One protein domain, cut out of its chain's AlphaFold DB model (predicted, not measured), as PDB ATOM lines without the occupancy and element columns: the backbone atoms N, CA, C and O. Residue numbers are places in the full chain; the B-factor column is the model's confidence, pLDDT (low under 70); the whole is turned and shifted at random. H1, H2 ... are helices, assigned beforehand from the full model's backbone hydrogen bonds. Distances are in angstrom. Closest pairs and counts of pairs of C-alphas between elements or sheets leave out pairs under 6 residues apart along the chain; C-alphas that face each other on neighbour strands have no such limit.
ATOM      1  N   ASP A 365     283.582 248.308 347.674       48.34
ATOM      2  CA  ASP A 365     283.686 246.918 347.217       48.34
ATOM      3  C   ASP A 365     283.936 245.948 348.372       48.34
ATOM      4  O   ASP A 365     283.387 244.851 348.393       48.34
ATOM      5  N   ALA A 366     284.693 246.370 349.391       55.47
ATOM      6  CA  ALA A 366     284.834 245.613 350.635       55.47
ATOM      7  C   ALA A 366     283.480 245.453 351.342       55.47
ATOM      8  O   ALA A 366     283.191 244.390 351.884       55.47
ATOM      9  N   ARG A 367     282.631 246.488 351.287       56.66
ATOM     10  CA  ARG A 367     281.262 246.440 351.804       56.66
ATOM     11  C   ARG A 367     280.373 245.524 350.964       56.66
ATOM     12  O   ARG A 367     279.622 244.750 351.537       56.66
ATOM     13  N   LEU A 368     280.522 245.539 349.643       55.94
ATOM     14  CA  LEU A 368     279.810 244.646 348.726       55.94
ATOM     15  C   LEU A 368     280.199 243.176 348.944       55.94
ATOM     16  O   LEU A 368     279.332 242.311 349.004       55.94
ATOM     17  N   VAL A 369     281.488 242.889 349.153       65.94
ATOM     18  CA  VAL A 369     281.971 241.557 349.550       65.94
ATOM     19  C   VAL A 369     281.417 241.162 350.924       65.94
ATOM     20  O   VAL A 369     280.976 240.026 351.088       65.94
ATOM     21  N   LEU A 370     281.371 242.087 351.892       67.56
ATOM     22  CA  LEU A 370     280.770 241.834 353.207       67.56
ATOM     23  C   LEU A 370     279.271 241.517 353.101       67.56
ATOM     24  O   LEU A 370     278.805 240.573 353.728       67.56
ATOM     25  N   GLU A 371     278.528 242.262 352.283       64.62
ATOM     26  CA  GLU A 371     277.095 242.058 352.031       64.62
ATOM     27  C   GLU A 371     276.835 240.742 351.281       64.62
ATOM     28  O   GLU A 371     275.867 240.046 351.571       64.62
ATOM     29  N   GLN A 372     277.721 240.324 350.372       65.56
ATOM     30  CA  GLN A 372     277.628 239.011 349.721       65.56
ATOM     31  C   GLN A 372     277.879 237.860 350.700       65.56
ATOM     32  O   GLN A 372     277.142 236.874 350.692       65.56
ATOM     33  N   LEU A 373     278.883 237.986 351.569       74.88
ATOM     34  CA  LEU A 373     279.217 236.946 352.542       74.88
ATOM     35  C   LEU A 373     278.205 236.874 353.692       74.88
ATOM     36  O   LEU A 373     277.865 235.772 354.122       74.88
ATOM     37  N   GLY A 374     277.724 238.022 354.172       72.19
ATOM     38  CA  GLY A 374     276.868 238.151 355.352       72.19
ATOM     39  C   GLY A 374     275.373 238.328 355.073       72.19
ATOM     40  O   GLY A 374     274.578 238.106 355.972       72.19
ATOM     41  N   GLY A 375     274.957 238.684 353.858       64.62
ATOM     42  CA  GLY A 375     273.580 239.102 353.564       64.62
ATOM     43  C   GLY A 375     273.381 240.624 353.678       64.62
ATOM     44  O   GLY A 375     274.299 241.341 354.086       64.62
ATOM     45  N   PRO A 376     272.203 241.153 353.294       64.38
ATOM     46  CA  PRO A 376     271.904 242.581 353.401       64.38
ATOM     47  C   PRO A 376     272.038 243.064 354.853       64.38
ATOM     48  O   PRO A 376     271.736 242.323 355.784       64.38
ATOM     49  N   ASN A 377     272.495 244.307 355.051       55.06
ATOM     50  CA  ASN A 377     272.652 244.923 356.378       55.06
ATOM     51  C   ASN A 377     271.357 244.753 357.205       55.06
ATOM     52  O   ASN A 377     270.315 245.217 356.728       55.06
ATOM     53  N   PRO A 378     271.396 244.124 358.399       64.44
ATOM     54  CA  PRO A 378     272.539 243.932 359.312       64.44
ATOM     55  C   PRO A 378     273.346 242.616 359.207       64.44
ATOM     56  O   PRO A 378     274.010 242.250 360.172       64.44
ATOM     57  N   PHE A 379     273.393 241.966 358.038       74.31
ATOM     58  CA  PHE A 379     274.037 240.658 357.795       74.31
ATOM     59  C   PHE A 379     273.247 239.464 358.353       74.31
ATOM     60  O   PHE A 379     273.819 238.494 358.852       74.31
ATOM     61  N   ASP A 380     271.924 239.510 358.195       75.44
ATOM     62  CA  ASP A 380     270.989 238.454 358.614       75.44
ATOM     63  C   ASP A 380     270.980 237.229 357.672       75.44
ATOM     64  O   ASP A 380     270.069 236.402 357.698       75.44
ATOM     65  N   GLY A 381     271.976 237.106 356.791       75.88
ATOM     66  CA  GLY A 381     272.039 236.045 355.798       75.88
ATOM     67  C   GLY A 381     271.105 236.239 354.603       75.88
ATOM     68  O   GLY A 381     270.428 237.252 354.437       75.88
ATOM     69  N   TRP A 382     271.098 235.252 353.710       75.62
ATOM     70  CA  TRP A 382     270.291 235.279 352.492       75.62
ATOM     71  C   TRP A 382     269.044 234.414 352.650       75.62
ATOM     72  O   TRP A 382     269.128 233.266 353.092       75.62
ATOM     73  N   GLY A 383     267.887 234.913 352.202       77.19
ATOM     74  CA  GLY A 383     266.637 234.142 352.215       77.19
ATOM     75  C   GLY A 383     266.754 232.805 351.472       77.19
ATOM     76  O   GLY A 383     266.277 231.785 351.957       77.19
ATOM     77  N   GLN A 384     267.493 232.772 350.354       75.25
ATOM     78  CA  GLN A 384     267.764 231.535 349.602       75.25
ATOM     79  C   GLN A 384     268.647 230.518 350.346       75.25
ATOM     80  O   GLN A 384     268.694 229.355 349.962       75.25
ATOM     81  N   LEU A 385     269.353 230.955 351.390       81.31
ATOM     82  CA  LEU A 385     270.154 230.109 352.274       81.31
ATOM     83  C   LEU A 385     269.409 229.815 353.587       81.31
ATOM     84  O   LEU A 385     270.020 229.359 354.548       81.31
ATOM     85  N   GLY A 386     268.103 230.104 353.653       80.19
ATOM     86  CA  GLY A 386     267.296 229.929 354.859       80.19
ATOM     87  C   GLY A 386     267.643 230.920 355.972       80.19
ATOM     88  O   GLY A 386     267.625 230.537 357.135       80.19
ATOM     89  N   GLY A 387     268.007 232.162 355.627       81.81
ATOM     90  CA  GLY A 387     268.423 233.179 356.605       81.81
ATOM     91  C   GLY A 387     269.855 232.987 357.113       81.81
ATOM     92  O   GLY A 387     270.197 233.416 358.207       81.81
ATOM     93  N   ARG A 388     270.705 232.295 356.342       85.12
ATOM     94  CA  ARG A 388     272.107 232.031 356.704       85.12
ATOM     95  C   ARG A 388     273.056 232.883 355.878       85.12
ATOM     96  O   ARG A 388     272.828 233.123 354.689       85.12
ATOM     97  N   THR A 389     274.150 233.312 356.497       86.62
ATOM     98  CA  THR A 389     275.315 233.838 355.776       86.62
ATOM     99  C   THR A 389     275.919 232.733 354.905       86.62
ATOM    100  O   THR A 389     275.688 231.543 355.145       86.62
ATOM    101  N   VAL A 390     276.731 233.092 353.908       83.25
ATOM    102  CA  VAL A 390     277.436 232.097 353.078       83.25
ATOM    103  C   VAL A 390     278.314 231.196 353.952       83.25
ATOM    104  O   VAL A 390     278.362 229.986 353.746       83.25
ATOM    105  N   VAL A 391     278.950 231.773 354.975       85.81
ATOM    106  CA  VAL A 391     279.789 231.043 355.934       85.81
ATOM    107  C   VAL A 391     278.959 230.044 356.747       85.81
ATOM    108  O   VAL A 391     279.325 228.873 356.815       85.81
ATOM    109  N   ASN A 392     277.813 230.461 357.295       85.69
ATOM    110  CA  ASN A 392     276.952 229.587 358.102       85.69
ATOM    111  C   ASN A 392     276.300 228.487 357.256       85.69
ATOM    112  O   ASN A 392     276.144 227.362 357.725       85.69
ATOM    113  N   ALA A 393     275.934 228.789 356.007       88.69
ATOM    114  CA  ALA A 393     275.395 227.799 355.081       88.69
ATOM    115  C   ALA A 393     276.441 226.731 354.727       88.69
ATOM    116  O   ALA A 393     276.134 225.543 354.761       88.69
ATOM    117  N   LEU A 394     277.687 227.132 354.445       90.31
ATOM    118  CA  LEU A 394     278.782 226.194 354.181       90.31
ATOM    119  C   LEU A 394     279.108 225.331 355.400       90.31
ATOM    120  O   LEU A 394     279.348 224.138 355.246       90.31
ATOM    121  N   ALA A 395     279.089 225.912 356.600       87.62
ATOM    122  CA  ALA A 395     279.336 225.180 357.835       87.62
ATOM    123  C   ALA A 395     278.232 224.142 358.118       87.62
ATOM    124  O   ALA A 395     278.544 222.993 358.424       87.62
ATOM    125  N   ALA A 396     276.960 224.502 357.900       88.62
ATOM    126  CA  ALA A 396     275.825 223.585 358.023       88.62
ATOM    127  C   ALA A 396     275.854 222.453 356.979       88.62
ATOM    128  O   ALA A 396     275.622 221.290 357.303       88.62
ATOM    129  N   ILE A 397     276.194 222.772 355.724       91.56
ATOM    130  CA  ILE A 397     276.394 221.764 354.672       91.56
ATOM    131  C   ILE A 397     277.553 220.835 355.047       91.56
ATOM    132  O   ILE A 397     277.433 219.620 354.917       91.56
ATOM    133  N   GLY A 398     278.663 221.396 355.526       91.94
ATOM    134  CA  GLY A 398     279.837 220.653 355.964       91.94
ATOM    135  C   GLY A 398     279.553 219.691 357.110       91.94
ATOM    136  O   GLY A 398     279.965 218.536 357.037       91.94
ATOM    137  N   GLU A 399     278.804 220.131 358.124       91.25
ATOM    138  CA  GLU A 399     278.357 219.266 359.221       91.25
ATOM    139  C   GLU A 399     277.478 218.124 358.705       91.25
ATOM    140  O   GLU A 399     277.742 216.960 359.002       91.25
ATOM    141  N   ASN A 400     276.487 218.431 357.862       90.69
ATOM    142  CA  ASN A 400     275.598 217.423 357.283       90.69
ATOM    143  C   ASN A 400     276.343 216.407 356.394       90.69
ATOM    144  O   ASN A 400     275.924 215.259 356.261       90.69
ATOM    145  N   LEU A 401     277.461 216.815 355.790       91.38
ATOM    146  CA  LEU A 401     278.343 215.949 355.003       91.38
ATOM    147  C   LEU A 401     279.433 215.256 355.844       91.38
ATOM    148  O   LEU A 401     280.224 214.493 355.291       91.38
ATOM    149  N   GLY A 402     279.494 215.504 357.157       89.62
ATOM    150  CA  GLY A 402     280.481 214.908 358.059       89.62
ATOM    151  C   GLY A 402     281.912 215.412 357.851       89.62
ATOM    152  O   GLY A 402     282.865 214.690 358.146       89.62
ATOM    153  N   VAL A 403     282.089 216.628 357.323       88.56
ATOM    154  CA  VAL A 403     283.412 217.234 357.115       88.56
ATOM    155  C   VAL A 403     284.031 217.587 358.476       88.56
ATOM    156  O   VAL A 403     283.466 218.409 359.204       88.56
ATOM    157  N   PRO A 404     285.199 217.019 358.846       86.19
ATOM    158  CA  PRO A 404     285.808 217.275 360.147       86.19
ATOM    159  C   PRO A 404     286.064 218.767 360.391       86.19
ATOM    160  O   PRO A 404     286.693 219.442 359.577       86.19
ATOM    161  N   GLY A 405     285.596 219.270 361.535       86.06
ATOM    162  CA  GLY A 405     285.771 220.665 361.950       86.06
ATOM    163  C   GLY A 405     284.690 221.636 361.461       86.06
ATOM    164  O   GLY A 405     284.705 222.790 361.883       86.06
ATOM    165  N   MET A 406     283.743 221.194 360.626       88.75
ATOM    166  CA  MET A 406     282.560 221.981 360.264       88.75
ATOM    167  C   MET A 406     281.389 221.635 361.190       88.75
ATOM    168  O   MET A 406     281.132 220.466 361.460       88.75
ATOM    169  N   TYR A 407     280.700 222.659 361.686       86.25
ATOM    170  CA  TYR A 407     279.501 222.540 362.517       86.25
ATOM    171  C   TYR A 407     278.497 223.615 362.102       86.25
ATOM    172  O   TYR A 407     278.901 224.716 361.727       86.25
ATOM    173  N   ASP A 408     277.205 223.322 362.178       88.62
ATOM    174  CA  ASP A 408     276.135 224.284 361.973       88.62
ATOM    175  C   ASP A 408     276.042 225.208 363.202       88.62
ATOM    176  O   ASP A 408     275.728 224.747 364.305       88.62
ATOM    177  N   PRO A 409     276.276 226.523 363.047       79.31
ATOM    178  CA  PRO A 409     276.160 227.469 364.150       79.31
ATOM    179  C   PRO A 409     274.750 227.529 364.752       79.31
ATOM    180  O   PRO A 409     274.622 227.726 365.955       79.31
ATOM    181  N   ALA A 410     273.700 227.300 363.953       75.94
ATOM    182  CA  ALA A 410     272.310 227.329 364.413       75.94
ATOM    183  C   ALA A 410     271.978 226.159 365.353       75.94
ATOM    184  O   ALA A 410     271.109 226.282 366.209       75.94
ATOM    185  N   ASN A 411     272.706 225.044 365.244       76.94
ATOM    186  CA  ASN A 411     272.557 223.899 366.144       76.94
ATOM    187  C   ASN A 411     273.270 224.112 367.494       76.94
ATOM    188  O   ASN A 411     273.197 223.247 368.363       76.94
ATOM    189  N   ARG A 412     273.995 225.228 367.669       64.88
ATOM    190  CA  ARG A 412     274.780 225.537 368.878       64.88
ATOM    191  C   ARG A 412     274.375 226.836 369.579       64.88
ATOM    192  O   ARG A 412     275.002 227.199 370.571       64.88
TER     193      ARG A 412
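Overview. This is residues 365 to 412 of the 416 residues of an uncharacterized protein of Hoyosella altamirensis (UniProt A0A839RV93). The longest helix, H2, and the helix H1 follow each other end to end along the long axis, with H1's last residues beside H2's first, and the long link between them loops out to the side. After H2 the chain folds back, and the short helix H3 sits beside H2. The printed part has 48 residues with three named helices, H1, H2 and H3 along the chain, and no named strand; the class is all helix. It is only just compact, close to loose, with a radius of gyration of the C-alphas of 11.4 A, and elongated, spanning 33 by 18 by 17 A.

Along the chain. H2 is residues 390 to 400, 15.4 A from first to last C-alpha, beginning at C-alpha 390 at (277.436, 232.097, 353.078). H1 is residues 365 to 374, 13.8 A long, beginning at C-alpha 365 at (283.686, 246.918, 347.217). H3 is residues 409 to 412, 5.3 A long, ending at C-alpha 412 at (274.780, 225.537, 368.878).

Arrangement. H2 and H1 touch, their closest C-alphas being those of Val 390 and Leu 373, 5.2 A apart. They run the same way at a shallow tilt of 32 degrees, only just short of steep. H2 and H3 only just touch, with 3 pairs of C-alphas within 8 A; the closest are those of Asn 392 and Pro 409, 6.5 A apart. H1 and H3 are apart. In H1 and H2 every O i to N i+4 pair is within hydrogen-bond range; H3 is too short for such a pair.

Size, cuts and confidence. The two C-alphas farthest apart are those of Asp 365 and Gly 402, 33.9 A. The printed part has no cut. The link from H1 to H2, residues 375 to 389, is long; that from H2 to H3 is short. Mean pLDDT of the printed part is 77.5, and residues 365 to 372, 375 to 378 and 412 are under 70.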